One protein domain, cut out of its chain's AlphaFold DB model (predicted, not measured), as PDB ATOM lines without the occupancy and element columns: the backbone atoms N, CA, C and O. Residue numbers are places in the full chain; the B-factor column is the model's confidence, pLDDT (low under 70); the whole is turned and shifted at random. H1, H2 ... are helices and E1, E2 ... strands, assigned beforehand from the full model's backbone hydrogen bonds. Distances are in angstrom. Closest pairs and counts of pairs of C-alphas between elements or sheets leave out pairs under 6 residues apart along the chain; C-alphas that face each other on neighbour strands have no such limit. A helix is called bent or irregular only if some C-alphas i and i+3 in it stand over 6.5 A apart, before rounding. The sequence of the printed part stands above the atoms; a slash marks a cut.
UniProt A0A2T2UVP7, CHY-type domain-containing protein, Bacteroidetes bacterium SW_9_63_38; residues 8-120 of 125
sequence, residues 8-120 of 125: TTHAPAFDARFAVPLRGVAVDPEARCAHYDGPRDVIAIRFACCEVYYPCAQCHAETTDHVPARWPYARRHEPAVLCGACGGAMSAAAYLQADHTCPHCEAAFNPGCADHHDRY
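Overview. This is residues 8 to 120 of the 125 residues of the protein "CHY-type domain-containing protein" of Bacteroidetes bacterium SW_9_63_38 (UniProt A0A2T2UVP7). With little regular structure, long loops wrap a small antiparallel sheet, E2-E3-E4; H2 packs on E3, and E1 sits by H1 away from E3 and E4. The 113 printed residues hold E1, E2, H1, E3, E4, H2, H3 in that order, a mixed class with 38 residues in named elements. The whole is compact, radius of gyration of the C-alphas 12.5 A, spanning 33 by 30 by 25 A.

Along the chain. E1 is residues 24 to 27, from C-alpha 24 at (131.882, 124.617, 132.663); E2 43 to 46, 10.1 A; H1 57 to 63, 10.0 A; E3 79 to 83, 11.1 A; E4 89 to 91; H2 92 to 96; H3 111 to 120, 14.9 A, to C-alpha 120 at (141.307, 117.516, 122.678).

Arrangement. E2 and E3 are antiparallel at 161 degrees, N 44 and O 82 2.9 A apart. E3 and E4 form a hairpin, N 90 and O 81 2.8 A apart. H2 is on the sheet, over E3, height 8.8 A; their closest C-alphas, Ala 80 and Ala 92, are 5.3 A apart. H1 only grazes the sheet with residues 57 to 60. E1 pairs with no named strand; its closest C-alpha pair with H1 is Gly 24 and Cys 59, 4.5 A. In H1 and H2 every O i to N i+4 pair is within hydrogen-bond range; irregular H3, C-alphas 115 and 118 7.8 A apart, has 1 of 6, and 6 of 7 O i to N i+3.

Size, cuts and confidence. The farthest C-alphas, Asp 65 and Glu 106, are 35.1 A apart. The printed part has no cut; links E1 to E2, H1 to E3 and H2 to H3 are long. No printed residue is under 70 in pLDDT.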
ATOM      1  N   THR A   8     127.300 126.690 137.055       97.44
ATOM      2  CA  THR A   8     128.103 127.270 135.975       97.44
ATOM      3  C   THR A   8     129.251 128.073 136.570       97.44
ATOM      4  O   THR A   8     129.023 128.956 137.398       97.44
ATOM      5  N   THR A   9     130.470 127.823 136.097       97.25
ATOM      6  CA  THR A   9     131.677 128.499 136.582       97.25
ATOM      7  C   THR A   9     132.458 129.095 135.418       97.25
ATOM      8  O   THR A   9     132.826 128.382 134.487       97.25
ATOM      9  N   HIS A  10     132.763 130.392 135.511       95.69
ATOM     10  CA  HIS A  10     133.548 131.152 134.533       95.69
ATOM     11  C   HIS A  10     134.897 131.581 135.117       95.69
ATOM     12  O   HIS A  10     135.073 131.627 136.337       95.69
ATOM     13  N   ALA A  11     135.842 131.956 134.252       90.06
ATOM     14  CA  ALA A  11     137.060 132.620 134.704       90.06
ATOM     15  C   ALA A  11     136.730 133.921 135.480       90.06
ATOM     16  O   ALA A  11     135.805 134.638 135.100       90.06
ATOM     17  N   PRO A  12     137.460 134.250 136.562       91.88
ATOM     18  CA  PRO A  12     138.631 133.549 137.095       91.88
ATOM     19  C   PRO A  12     138.305 132.421 138.096       91.88
ATOM     20  O   PRO A  12     139.223 131.717 138.514       91.88
ATOM     21  N   ALA A  13     137.040 132.224 138.475       94.81
ATOM     22  CA  ALA A  13     136.635 131.260 139.499       94.81
ATOM     23  C   ALA A  13     136.795 129.797 139.046       94.81
ATOM     24  O   ALA A  13     136.859 129.505 137.855       94.81
ATOM     25  N   PHE A  14     136.849 128.873 140.003       96.94
ATOM     26  CA  PHE A  14     136.816 127.430 139.766       96.94
ATOM     27  C   PHE A  14     135.697 126.804 140.586       96.94
ATOM     28  O   PHE A  14     135.302 127.344 141.621       96.94
ATOM     29  N   ASP A  15     135.215 125.658 140.129       96.50
ATOM     30  CA  ASP A  15     134.262 124.866 140.878       96.50
ATOM     31  C   ASP A  15     134.965 124.178 142.054       96.50
ATOM     32  O   ASP A  15     135.712 123.214 141.886       96.50
ATOM     33  N   ALA A  16     134.725 124.694 143.258       95.12
ATOM     34  CA  ALA A  16     135.385 124.249 144.483       95.12
ATOM     35  C   ALA A  16     135.007 122.820 144.919       95.12
ATOM     36  O   ALA A  16     135.578 122.311 145.883       95.12
ATOM     37  N   ARG A  17     134.047 122.168 144.247       94.50
ATOM     38  CA  ARG A  17     133.678 120.770 144.519       94.50
ATOM     39  C   ARG A  17     134.719 119.786 143.992       94.50
ATOM     40  O   ARG A  17     134.797 118.667 144.493       94.50
ATOM     41  N   PHE A  18     135.516 120.198 143.009       96.19
ATOM     42  CA  PHE A  18     136.563 119.382 142.411       96.19
ATOM     43  C   PHE A  18     137.933 119.762 142.977       96.19
ATOM     44  O   PHE A  18     138.249 120.932 143.170       96.19
ATOM     45  N   ALA A  19     138.787 118.763 143.208       96.25
ATOM     46  CA  ALA A  19     140.157 118.976 143.690       96.25
ATOM     47  C   ALA A  19     141.111 119.533 142.612       96.25
ATOM     48  O   ALA A  19     142.262 119.861 142.902       96.25
ATOM     49  N   VAL A  20     140.645 119.622 141.364       97.56
ATOM     50  CA  VAL A  20     141.360 120.196 140.220       97.56
ATOM     51  C   VAL A  20     140.651 121.472 139.766       97.56
ATOM     52  O   VAL A  20     139.444 121.596 139.978       97.56
ATOM     53  N   PRO A  21     141.348 122.418 139.111       97.94
ATOM     54  CA  PRO A  21     140.685 123.577 138.528       97.94
ATOM     55  C   PRO A  21     139.704 123.110 137.449       97.94
ATOM     56  O   PRO A  21     140.130 122.685 136.374       97.94
ATOM     57  N   LEU A  22     138.405 123.184 137.742       98.44
ATOM     58  CA  LEU A  22     137.329 122.796 136.835       98.44
ATOM     59  C   LEU A  22     136.386 123.975 136.580       98.44
ATOM     60  O   LEU A  22     136.060 124.739 137.493       98.44
ATOM     61  N   ARG A  23     135.957 124.118 135.326       98.31
ATOM     62  CA  ARG A  23     134.947 125.083 134.876       98.31
ATOM     63  C   ARG A  23     134.007 124.441 133.861       98.31
ATOM     64  O   ARG A  23     134.330 123.421 133.257       98.31
ATOM     65  N   GLY A  24     132.857 125.063 133.649       98.19
ATOM     66  CA  GLY A  24     131.882 124.617 132.663       98.19
ATOM     67  C   GLY A  24     130.500 125.198 132.912       98.19
ATOM     68  O   GLY A  24     130.300 125.984 133.842       98.19
ATOM     69  N   VAL A  25     129.555 124.797 132.070       98.50
ATOM     70  CA  VAL A  25     128.170 125.266 132.083       98.50
ATOM     71  C   VAL A  25     127.280 124.200 132.696       98.50
ATOM     72  O   VAL A  25     127.238 123.070 132.212       98.50
ATOM     73  N   ALA A  26     126.576 124.578 133.762       97.75
ATOM     74  CA  ALA A  26     125.675 123.719 134.515       97.75
ATOM     75  C   ALA A  26     126.312 122.346 134.811       97.75
ATOM     76  O   ALA A  26     125.787 121.294 134.452       97.75
ATOM     77  N   VAL A  27     127.475 122.377 135.459       98.31
ATOM     78  CA  VAL A  27     128.239 121.188 135.815       98.31
ATOM     79  C   VAL A  27     127.664 120.546 137.073       98.31
ATOM     80  O   VAL A  27     127.435 121.235 138.074       98.31
ATOM     81  N   ASP A  28     127.428 119.243 137.050       97.44
ATOM     82  CA  ASP A  28     127.010 118.462 138.214       97.44
ATOM     83  C   ASP A  28     128.226 117.913 139.002       97.44
ATOM     84  O   ASP A  28     129.372 118.107 138.597       97.44
ATOM     85  N   PRO A  29     128.033 117.249 140.155       96.25
ATOM     86  CA  PRO A  29     129.144 116.711 140.947       96.25
ATOM     87  C   PRO A  29     129.968 115.609 140.264       96.25
ATOM     88  O   PRO A  29     131.075 115.338 140.716       96.25
ATOM     89  N   GLU A  30     129.452 114.978 139.209       97.38
ATOM     90  CA  GLU A  30     130.143 113.939 138.437       97.38
ATOM     91  C   GLU A  30     130.738 114.494 137.133       97.38
ATOM     92  O   GLU A  30     131.105 113.731 136.241       97.38
ATOM     93  N   ALA A  31     130.886 115.821 137.051       97.25
ATOM     94  CA  ALA A  31     131.436 116.563 135.923       97.25
ATOM     95  C   ALA A  31     130.600 116.504 134.634       97.25
ATOM     96  O   ALA A  31     131.089 116.905 133.580       97.25
ATOM     97  N   ARG A  32     129.334 116.090 134.710       98.12
ATOM     98  CA  ARG A  32     128.393 116.196 133.588       98.12
ATOM     99  C   ARG A  32     128.003 117.650 133.389       98.12
ATOM    100  O   ARG A  32     127.990 118.397 134.361       98.12
ATOM    101  N   CYS A  33     127.675 118.071 132.173       98.12
ATOM    102  CA  CYS A  33     127.387 119.478 131.867       98.12
ATOM    103  C   CYS A  33     126.074 119.660 131.107       98.12
ATOM    104  O   CYS A  33     125.487 118.695 130.634       98.12
ATOM    105  N   ALA A  34     125.647 120.911 130.914       97.94
ATOM    106  CA  ALA A  34     124.437 121.236 130.151       97.94
ATOM    107  C   ALA A  34     124.439 120.720 128.698       97.94
ATOM    108  O   ALA A  34     123.375 120.597 128.095       97.94
ATOM    109  N   HIS A  35     125.615 120.457 128.116       97.81
ATOM    110  CA  HIS A  35     125.747 119.957 126.743       97.81
ATOM    111  C   HIS A  35     125.682 118.427 126.653       97.81
ATOM    112  O   HIS A  35     125.206 117.897 125.651       97.81
ATOM    113  N   TYR A  36     126.176 117.737 127.685       96.62
ATOM    114  CA  TYR A  36     126.267 116.278 127.773       96.62
ATOM    115  C   TYR A  36     126.046 115.856 129.233       96.62
ATOM    116  O   TYR A  36     126.922 116.071 130.079       96.62
ATOM    117  N   ASP A  37     124.871 115.293 129.527       96.12
ATOM    118  CA  ASP A  37     124.406 114.956 130.881       96.12
ATOM    119  C   ASP A  37     124.046 113.472 131.084       96.12
ATOM    120  O   ASP A  37     123.515 113.064 132.126       96.12
ATOM    121  N   GLY A  38     124.381 112.631 130.106       96.88
ATOM    122  CA  GLY A  38     124.137 111.204 130.150       96.88
ATOM    123  C   GLY A  38     124.920 110.500 131.264       96.88
ATOM    124  O   GLY A  38     125.916 111.003 131.788       96.88
ATOM    125  N   PRO A  39     124.522 109.267 131.625       96.38
ATOM    126  CA  PRO A  39     125.132 108.506 132.722       96.38
ATOM    127  C   PRO A  39     126.610 108.156 132.519       96.38
ATOM    128  O   PRO A  39     127.242 107.664 133.447       96.38
ATOM    129  N   ARG A  40     127.146 108.367 131.313       97.88
ATOM    130  CA  ARG A  40     128.535 108.079 130.946       97.88
ATOM    131  C   ARG A  40     129.352 109.339 130.642       97.88
ATOM    132  O   ARG A  40     130.548 109.232 130.375       97.88
ATOM    133  N   ASP A  41     128.738 110.520 130.699       97.88
ATOM    134  CA  ASP A  41     129.371 111.817 130.416       97.88
ATOM    135  C   ASP A  41     130.116 112.357 131.645       97.88
ATOM    136  O   ASP A  41     130.020 113.520 132.013       97.88
ATOM    137  N   VAL A  42     130.846 111.467 132.317       98.19
ATOM    138  CA  VAL A  42     131.450 111.693 133.636       98.19
ATOM    139  C   VAL A  42     132.943 111.997 133.546       98.19
ATOM    140  O   VAL A  42     133.712 111.632 134.434       98.19
ATOM    141  N   ILE A  43     133.390 112.608 132.447       98.38
ATOM    142  CA  ILE A  43     134.786 113.019 132.283       98.38
ATOM    143  C   ILE A  43     134.912 114.535 132.177       98.38
ATOM    144  O   ILE A  43     134.029 115.213 131.667       98.38
ATOM    145  N   ALA A  44     136.059 115.062 132.597       98.44
ATOM    146  CA  ALA A  44     136.490 116.409 132.244       98.44
ATOM    147  C   ALA A  44     137.908 116.371 131.677       98.44
ATOM    148  O   ALA A  44     138.755 115.611 132.141       98.44
ATOM    149  N   ILE A  45     138.181 117.199 130.674       98.50
ATOM    150  CA  ILE A  45     139.424 117.198 129.907       98.50
ATOM    151  C   ILE A  45     140.178 118.497 130.167       98.50
ATOM    152  O   ILE A  45     139.600 119.585 130.149       98.50
ATOM    153  N   ARG A  46     141.481 118.383 130.412       98.44
ATOM    154  CA  ARG A  46     142.380 119.508 130.649       98.44
ATOM    155  C   ARG A  46     142.852 120.110 129.332       98.44
ATOM    156  O   ARG A  46     143.433 119.418 128.501       98.44
ATOM    157  N   PHE A  47     142.670 121.414 129.174       98.00
ATOM    158  CA  PHE A  47     143.123 122.136 127.983       98.00
ATOM    159  C   PHE A  47     144.505 122.758 128.199       98.00
ATOM    160  O   PHE A  47     144.747 123.409 129.216       98.00
ATOM    161  N   ALA A  48     145.402 122.623 127.218       97.56
ATOM    162  CA  ALA A  48     146.792 123.084 127.328       97.56
ATOM    163  C   ALA A  48     146.943 124.618 127.308       97.56
ATOM    164  O   ALA A  48     147.982 125.148 127.685       97.56
ATOM    165  N   CYS A  49     145.916 125.348 126.864       97.56
ATOM    166  CA  CYS A  49     145.935 126.811 126.793       97.56
ATOM    167  C   CYS A  49     145.804 127.485 128.164       97.56
ATOM    168  O   CYS A  49     146.277 128.603 128.337       97.56
ATOM    169  N   CYS A  50     145.157 126.826 129.128       97.44
ATOM    170  CA  CYS A  50     144.893 127.402 130.449       97.44
ATOM    171  C   CYS A  50     145.118 126.431 131.612       97.44
ATOM    172  O   CYS A  50     145.006 126.843 132.762       97.44
ATOM    173  N   GLU A  51     145.442 125.166 131.335       97.50
ATOM    174  CA  GLU A  51     145.680 124.117 132.331       97.50
ATOM    175  C   GLU A  51     144.457 123.787 133.219       97.50
ATOM    176  O   GLU A  51     144.618 123.167 134.273       97.50
ATOM    177  N   VAL A  52     143.245 124.147 132.774       98.25
ATOM    178  CA  VAL A  52     141.953 123.935 133.459       98.25
ATOM    179  C   VAL A  52     141.191 122.772 132.817       98.25
ATOM    180  O   VAL A  52     141.287 122.558 131.606       98.25
ATOM    181  N   TYR A  53     140.441 122.030 133.632       98.62
ATOM    182  CA  TYR A  53     139.561 120.942 133.213       98.62
ATOM    183  C   TYR A  53     138.169 121.462 132.841       98.62
ATOM    184  O   TYR A  53     137.603 122.300 133.545       98.62
ATOM    185  N   TYR A  54     137.603 120.922 131.765       98.56
ATOM    186  CA  TYR A  54     136.243 121.214 131.315       98.56
ATOM    187  C   TYR A  54     135.543 119.917 130.904       98.56
ATOM    188  O   TYR A  54     136.186 119.085 130.262       98.56
ATOM    189  N   PRO A  55     134.244 119.737 131.198       98.12
ATOM    190  CA  PRO A  55     133.485 118.565 130.747       98.12
ATOM    191  C   PRO A  55     133.527 118.341 129.229       98.12
ATOM    192  O   PRO A  55     133.557 117.213 128.752       98.12
ATOM    193  N   CYS A  56     133.559 119.426 128.450       98.00
ATOM    194  CA  CYS A  56     133.633 119.370 126.996       98.00
ATOM    195  C   CYS A  56     134.226 120.659 126.396       98.00
ATOM    196  O   CYS A  56     134.401 121.669 127.084       98.00
ATOM    197  N   ALA A  57     134.502 120.647 125.089       97.12
ATOM    198  CA  ALA A  57     135.010 121.811 124.359       97.12
ATOM    199  C   ALA A  57     134.019 122.992 124.293       97.12
ATOM    200  O   ALA A  57     134.456 124.138 124.242       97.12
ATOM    201  N   GLN A  58     132.705 122.739 124.327       97.62
ATOM    202  CA  GLN A  58     131.692 123.807 124.358       97.62
ATOM    203  C   GLN A  58     131.698 124.530 125.711       97.62
ATOM    204  O   GLN A  58     131.729 125.755 125.745       97.62
ATOM    205  N   CYS A  59     131.805 123.786 126.819       98.25
ATOM    206  CA  CYS A  59     132.049 124.354 128.147       98.25
ATOM    207  C   CYS A  59     133.280 125.269 128.164       98.25
ATOM    208  O   CYS A  59     133.207 126.351 128.739       98.25
ATOM    209  N   HIS A  60     134.396 124.865 127.544       98.00
ATOM    210  CA  HIS A  60     135.580 125.727 127.417       98.00
ATOM    211  C   HIS A  60     135.245 127.009 126.646       98.00
ATOM    212  O   HIS A  60     135.409 128.092 127.202       98.00
ATOM    213  N   ALA A  61     134.700 126.887 125.433       96.94
ATOM    214  CA  ALA A  61     134.395 128.022 124.562       96.94
ATOM    215  C   ALA A  61     133.415 129.037 125.180       96.94
ATOM    216  O   ALA A  61     133.528 130.228 124.917       96.94
ATOM    217  N   GLU A  62     132.460 128.585 125.996       97.69
ATOM    218  CA  GLU A  62     131.478 129.463 126.646       97.69
ATOM    219  C   GLU A  62     131.996 130.118 127.932       97.69
ATOM    220  O   GLU A  62     131.480 131.152 128.349       97.69
ATOM    221  N   THR A  63     133.005 129.535 128.585       97.12
ATOM    222  CA  THR A  63     133.477 130.004 129.901       97.12
ATOM    223  C   THR A  63     134.840 130.692 129.857       97.12
ATOM    224  O   THR A  63     135.414 131.020 130.906       97.12
ATOM    225  N   THR A  64     135.365 130.936 128.651       94.38
ATOM    226  CA  THR A  64     136.633 131.629 128.442       94.38
ATOM    227  C   THR A  64     136.722 132.377 127.111       94.38
ATOM    228  O   THR A  64     136.075 132.016 126.137       94.38
ATOM    229  N   ASP A  65     137.588 133.392 127.058       93.94
ATOM    230  CA  ASP A  65     137.716 134.308 125.914       93.94
ATOM    231  C   ASP A  65     138.884 133.956 124.972       93.94
ATOM    232  O   ASP A  65     139.366 134.798 124.213       93.94
ATOM    233  N   HIS A  66     139.406 132.728 125.044       94.94
ATOM    234  CA  HIS A  66     140.541 132.287 124.231       94.94
ATOM    235  C   HIS A  66     140.262 130.975 123.503       94.94
ATOM    236  O   HIS A  66     139.441 130.164 123.918       94.94
ATOM    237  N   VAL A  67     140.994 130.756 122.410       94.25
ATOM    238  CA  VAL A  67     140.858 129.561 121.572       94.25
ATOM    239  C   VAL A  67     141.429 128.337 122.302       94.25
ATOM    240  O   VAL A  67     142.509 128.436 122.898       94.25
ATOM    241  N   PRO A  68     140.754 127.173 122.261       96.00
ATOM    242  CA  PRO A  68     141.267 125.952 122.869       96.00
ATOM    243  C   PRO A  68     142.584 125.504 122.232       96.00
ATOM    244  O   PRO A  68     142.708 125.418 121.010       96.00
ATOM    245  N   ALA A  69     143.555 125.143 123.072       96.75
ATOM    246  CA  ALA A  69     144.743 124.420 122.638       96.75
ATOM    247  C   ALA A  69     144.632 122.942 123.017       96.75
ATOM    248  O   ALA A  69     144.409 122.597 124.183       96.75
ATOM    249  N   ARG A  70     144.838 122.081 122.017       96.00
ATOM    250  CA  ARG A  70     144.876 120.626 122.178       96.00
ATOM    251  C   ARG A  70     146.053 120.202 123.050       96.00
ATOM    252  O   ARG A  70     147.127 120.804 123.000       96.00
ATOM    253  N   TRP A  71     145.867 119.130 123.804       98.19
ATOM    254  CA  TRP A  71     146.902 118.525 124.620       98.19
ATOM    255  C   TRP A  71     148.035 117.977 123.734       98.19
ATOM    256  O   TRP A  71     147.778 117.167 122.835       98.19
ATOM    257  N   PRO A  72     149.290 118.407 123.947       97.88
ATOM    258  CA  PRO A  72     150.388 118.061 123.055       97.88
ATOM    259  C   PRO A  72     150.907 116.639 123.302       97.88
ATOM    260  O   PRO A  72     150.967 116.164 124.438       97.88
ATOM    261  N   TYR A  73     151.397 115.986 122.242       97.50
ATOM    262  CA  TYR A  73     151.970 114.632 122.304       97.50
ATOM    263  C   TYR A  73     153.083 114.481 123.352       97.50
ATOM    264  O   TYR A  73     153.175 113.461 124.041       97.50
ATOM    265  N   ALA A  74     153.926 115.507 123.504       98.06
ATOM    266  CA  ALA A  74     155.021 115.507 124.473       98.06
ATOM    267  C   ALA A  74     154.534 115.325 125.923       98.06
ATOM    268  O   ALA A  74     155.255 114.756 126.735       98.06
ATOM    269  N   ARG A  75     153.292 115.734 126.224       98.19
ATOM    270  CA  ARG A  75     152.680 115.696 127.561       98.19
ATOM    271  C   ARG A  75     151.650 114.576 127.715       98.19
ATOM    272  O   ARG A  75     150.913 114.539 128.693       98.19
ATOM    273  N   ARG A  76     151.562 113.630 126.774       98.00
ATOM    274  CA  ARG A  76     150.526 112.571 126.754       98.00
ATOM    275  C   ARG A  76     150.467 111.684 128.007       98.00
ATOM    276  O   ARG A  76     149.440 111.061 128.248       98.00
ATOM    277  N   HIS A  77     151.550 111.625 128.783       98.25
ATOM    278  CA  HIS A  77     151.641 110.860 130.032       98.25
ATOM    279  C   HIS A  77     151.387 111.706 131.294       98.25
ATOM    280  O   HIS A  77     151.353 111.159 132.391       98.25
ATOM    281  N   GLU A  78     151.174 113.016 131.160       98.31
ATOM    282  CA  GLU A  78     150.743 113.888 132.258       98.31
ATOM    283  C   GLU A  78     149.218 113.817 132.470       98.31
ATOM    284  O   GLU A  78     148.493 113.529 131.512       98.31
ATOM    285  N   PRO A  79     148.708 114.121 133.684       98.19
ATOM    286  CA  PRO A  79     147.274 114.188 133.959       98.19
ATOM    287  C   PRO A  79     146.549 115.196 133.059       98.19
ATOM    288  O   PRO A  79     146.863 116.394 133.063       98.19
ATOM    289  N   ALA A  80     145.571 114.686 132.312       98.12
ATOM    290  CA  ALA A  80     144.824 115.437 131.307       98.12
ATOM    291  C   ALA A  80     143.329 115.093 131.260       98.12
ATOM    292  O   ALA A  80     142.567 115.816 130.626       98.12
ATOM    293  N   VAL A  81     142.892 114.015 131.916       98.56
ATOM    294  CA  VAL A  81     141.481 113.615 131.984       98.56
ATOM    295  C   VAL A  81     141.119 113.321 133.433       98.56
ATOM    296  O   VAL A  81     141.861 112.639 134.130       98.56
ATOM    297  N   LEU A  82     139.998 113.851 133.902       98.69
ATOM    298  CA  LEU A  82     139.424 113.610 135.222       98.69
ATOM    299  C   LEU A  82     138.210 112.697 135.063       98.69
ATOM    300  O   LEU A  82     137.349 112.987 134.241       98.69
ATOM    301  N   CYS A  83     138.107 111.647 135.873       98.69
ATOM    302  CA  CYS A  83     136.858 110.916 136.070       98.69
ATOM    303  C   CYS A  83     136.044 111.606 137.169       98.69
ATOM    304  O   CYS A  83     136.455 111.602 138.327       98.69
ATOM    305  N   GLY A  84     134.892 112.178 136.838       97.75
ATOM    306  CA  GLY A  84     133.992 112.816 137.796       97.75
ATOM    307  C   GLY A  84     133.313 111.833 138.756       97.75
ATOM    308  O   GLY A  84     133.018 112.212 139.882       97.75
ATOM    309  N   ALA A  85     133.164 110.557 138.381       97.81
ATOM    310  CA  ALA A  85     132.566 109.540 139.256       97.81
ATOM    311  C   ALA A  85     133.436 109.200 140.485       97.81
ATOM    312  O   ALA A  85     132.912 108.877 141.548       97.81
ATOM    313  N   CYS A  86     134.770 109.254 140.360       97.81
ATOM    314  CA  CYS A  86     135.688 108.985 141.481       97.81
ATOM    315  C   CYS A  86     136.633 110.141 141.834       97.81
ATOM    316  O   CYS A  86     137.391 110.032 142.795       97.81
ATOM    317  N   GLY A  87     136.638 111.226 141.058       97.31
ATOM    318  CA  GLY A  87     137.576 112.343 141.194       97.31
ATOM    319  C   GLY A  87     139.021 112.024 140.781       97.31
ATOM    320  O   GLY A  87     139.903 112.863 140.955       97.31
ATOM    321  N   GLY A  88     139.294 110.825 140.254       97.81
ATOM    322  CA  GLY A  88     140.632 110.400 139.848       97.81
ATOM    323  C   GLY A  88     141.064 111.032 138.524       97.81
ATOM    324  O   GLY A  88     140.341 110.948 137.530       97.81
ATOM    325  N   ALA A  89     142.254 111.636 138.498       97.94
ATOM    326  CA  ALA A  89     142.867 112.140 137.273       97.94
ATOM    327  C   ALA A  89     143.778 111.081 136.633       97.94
ATOM    328  O   ALA A  89     144.545 110.405 137.316       97.94
ATOM    329  N   MET A  90     143.732 110.987 135.309       98.31
ATOM    330  CA  MET A  90     144.527 110.081 134.488       98.31
ATOM    331  C   MET A  90     145.180 110.826 133.326       98.31
ATOM    332  O   MET A  90     144.797 111.943 132.959       98.31
ATOM    333  N   SER A  91     146.206 110.206 132.749       98.50
ATOM    334  CA  SER A  91     146.863 110.764 131.571       98.50
ATOM    335  C   SER A  91     146.010 110.611 130.315       98.50
ATOM    336  O   SER A  91     145.169 109.715 130.236       98.50
ATOM    337  N   ALA A  92     146.261 111.453 129.310       97.81
ATOM    338  CA  ALA A  92     145.614 111.321 128.006       97.81
ATOM    339  C   ALA A  92     145.870 109.933 127.390       97.81
ATOM    340  O   ALA A  92     144.950 109.298 126.892       97.81
ATOM    341  N   ALA A  93     147.104 109.425 127.492       98.06
ATOM    342  CA  ALA A  93     147.451 108.087 127.015       98.06
ATOM    343  C   ALA A  93     146.674 106.981 127.747       98.06
ATOM    344  O   ALA A  93     146.193 106.057 127.099       98.06
ATOM    345  N   ALA A  94     146.523 107.088 129.073       98.19
ATOM    346  CA  ALA A  94     145.756 106.119 129.851       98.19
ATOM    347  C   ALA A  94     144.271 106.144 129.470       98.19
ATOM    348  O   ALA A  94     143.704 105.090 129.218       98.19
ATOM    349  N   TYR A  95     143.667 107.332 129.358       98.00
ATOM    350  CA  TYR A  95     142.273 107.494 128.937       98.00
ATOM    351  C   TYR A  95     142.001 106.867 127.561       98.00
ATOM    352  O   TYR A  95     141.054 106.101 127.408       98.00
ATOM    353  N   LEU A  96     142.873 107.125 126.581       96.88
ATOM    354  CA  LEU A  96     142.744 106.587 125.221       96.88
ATOM    355  C   LEU A  96     142.890 105.056 125.150       96.88
ATOM    356  O   LEU A  96     142.441 104.449 124.185       96.88
ATOM    357  N   GLN A  97     143.515 104.432 126.151       96.81
ATOM    358  CA  GLN A  97     143.698 102.980 126.247       96.81
ATOM    359  C   GLN A  97     142.671 102.303 127.165       96.81
ATOM    360  O   GLN A  97     142.707 101.085 127.320       96.81
ATOM    361  N   ALA A  98     141.773 103.067 127.789       94.62
ATOM    362  CA  ALA A  98     140.940 102.587 128.888       94.62
ATOM    363  C   ALA A  98     139.673 101.827 128.452       94.62
ATOM    364  O   ALA A  98     138.852 101.500 129.303       94.62
ATOM    365  N   ASP A  99     139.480 101.597 127.148       95.25
ATOM    366  CA  ASP A  99     138.294 100.939 126.571       95.25
ATOM    367  C   ASP A  99     136.973 101.472 127.163       95.25
ATOM    368  O   ASP A  99     136.128 100.749 127.693       95.25
ATOM    369  N   HIS A 100     136.849 102.804 127.166       97.00
ATOM    370  CA  HIS A 100     135.698 103.533 127.702       97.00
ATOM    371  C   HIS A 100     135.347 103.205 129.163       97.00
ATOM    372  O   HIS A 100     134.187 103.315 129.556       97.00
ATOM    373  N   THR A 101     136.327 102.833 129.982       98.25
ATOM    374  CA  THR A 101     136.120 102.487 131.389       98.25
ATOM    375  C   THR A 101     137.160 103.180 132.260       98.25
ATOM    376  O   THR A 101     138.340 103.210 131.936       98.25
ATOM    377  N   CYS A 102     136.755 103.748 133.393       98.31
ATOM    378  CA  CYS A 102     137.707 104.354 134.318       98.31
ATOM    379  C   CYS A 102     138.659 103.285 134.890       98.31
ATOM    380  O   CYS A 102     138.183 102.386 135.586       98.31
ATOM    381  N   PRO A 103     139.993 103.414 134.742       97.25
ATOM    382  CA  PRO A 103     140.942 102.436 135.284       97.25
ATOM    383  C   PRO A 103     141.036 102.458 136.820       97.25
ATOM    384  O   PRO A 103     141.727 101.632 137.407       97.25
ATOM    385  N   HIS A 104     140.379 103.419 137.482       97.19
ATOM    386  CA  HIS A 104     140.406 103.576 138.939       97.19
ATOM    387  C   HIS A 104     139.133 103.090 139.636       97.19
ATOM    388  O   HIS A 104     139.208 102.658 140.782       97.19
ATOM    389  N   CYS A 105     137.970 103.220 138.994       98.12
ATOM    390  CA  CYS A 105     136.674 102.927 139.620       98.12
ATOM    391  C   CYS A 105     135.695 102.163 138.724       98.12
ATOM    392  O   CYS A 105     134.548 101.989 139.120       98.12
ATOM    393  N   GLU A 106     136.113 101.767 137.520       98.12
ATOM    394  CA  GLU A 106     135.313 100.977 136.575       98.12
ATOM    395  C   GLU A 106     134.032 101.665 136.064       98.12
ATOM    396  O   GLU A 106     133.222 101.057 135.367       98.12
ATOM    397  N   ALA A 107     133.851 102.960 136.350       97.88
ATOM    398  CA  ALA A 107     132.767 103.745 135.773       97.88
ATOM    399  C   ALA A 107     132.866 103.759 134.239       97.88
ATOM    400  O   ALA A 107     133.944 103.980 133.682       97.88
ATOM    401  N   ALA A 108     131.734 103.561 133.567       98.12
ATOM    402  CA  ALA A 108     131.661 103.613 132.114       98.12
ATOM    403  C   ALA A 108     131.755 105.062 131.613       98.12
ATOM    404  O   ALA A 108     130.994 105.931 132.038       98.12
ATOM    405  N   PHE A 109     132.648 105.298 130.661       98.25
ATOM    406  CA  PHE A 109     132.761 106.532 129.895       98.25
ATOM    407  C   PHE A 109     131.930 106.457 128.621       98.25
ATOM    408  O   PHE A 109     131.610 105.376 128.120       98.25
ATOM    409  N   ASN A 110     131.538 107.615 128.099       97.12
ATOM    410  CA  ASN A 110     130.754 107.688 126.877       97.12
ATOM    411  C   ASN A 110     131.632 107.304 125.669       97.12
ATOM    412  O   ASN A 110     132.604 108.008 125.384       97.12
ATOM    413  N   PRO A 111     131.307 106.230 124.920       95.25
ATOM    414  CA  PRO A 111     132.069 105.858 123.730       95.25
ATOM    415  C   PRO A 111     132.045 106.927 122.634       95.25
ATOM    416  O   PRO A 111     133.027 107.081 121.917       95.25
ATOM    417  N   GLY A 112     130.974 107.728 122.561       94.06
ATOM    418  CA  GLY A 112     130.860 108.849 121.622       94.06
ATOM    419  C   GLY A 112     131.850 109.991 121.884       94.06
ATOM    420  O   GLY A 112     132.004 110.877 121.049       94.06
ATOM    421  N   CYS A 113     132.574 109.989 123.013       92.44
ATOM    422  CA  CYS A 113     133.713 110.893 123.195       92.44
ATOM    423  C   CYS A 113     134.840 110.620 122.185       92.44
ATOM    424  O   CYS A 113     135.588 111.548 121.866       92.44
ATOM    425  N   ALA A 114     134.940 109.391 121.659       91.75
ATOM    426  CA  ALA A 114     135.968 109.009 120.695       91.75
ATOM    427  C   ALA A 114     135.888 109.796 119.386       91.75
ATOM    428  O   ALA A 114     136.928 110.179 118.855       91.75
ATOM    429  N   ASP A 115     134.675 110.144 118.949       92.56
ATOM    430  CA  ASP A 115     134.415 110.944 117.744       92.56
ATOM    431  C   ASP A 115     134.949 112.386 117.848       92.56
ATOM    432  O   ASP A 115     134.861 113.167 116.901       92.56
ATOM    433  N   HIS A 116     135.455 112.771 119.022       92.75
ATOM    434  CA  HIS A 116     135.883 114.126 119.347       92.75
ATOM    435  C   HIS A 116     137.307 114.199 119.903       92.75
ATOM    436  O   HIS A 116     137.727 115.268 120.352       92.75
ATOM    437  N   HIS A 117     138.047 113.087 119.945       94.50
ATOM    438  CA  HIS A 117     139.399 113.067 120.506       94.50
ATOM    439  C   HIS A 117     140.344 114.047 119.799       94.50
ATOM    440  O   HIS A 117     141.170 114.676 120.463       94.50
ATOM    441  N   ASP A 118     140.173 114.240 118.493       93.81
ATOM    442  CA  ASP A 118     140.896 115.199 117.653       93.81
ATOM    443  C   ASP A 118     140.774 116.653 118.145       93.81
ATOM    444  O   ASP A 118     141.704 117.447 117.962       93.81
ATOM    445  N   ARG A 119     139.666 117.002 118.819       94.62
ATOM    446  CA  ARG A 119     139.424 118.320 119.435       94.62
ATOM    447  C   ARG A 119     140.233 118.537 120.707       94.62
ATOM    448  O   ARG A 119     140.464 119.685 121.087       94.62
ATOM    449  N   TYR A 120     140.660 117.463 121.368       96.00
ATOM    450  CA  TYR A 120     141.307 117.516 122.678       96.00
ATOM    451  C   TYR A 120     142.778 117.114 122.639       96.00
ATOM    452  O   TYR A 120     143.577 117.690 123.371       96.00
TER     453      TYR A 120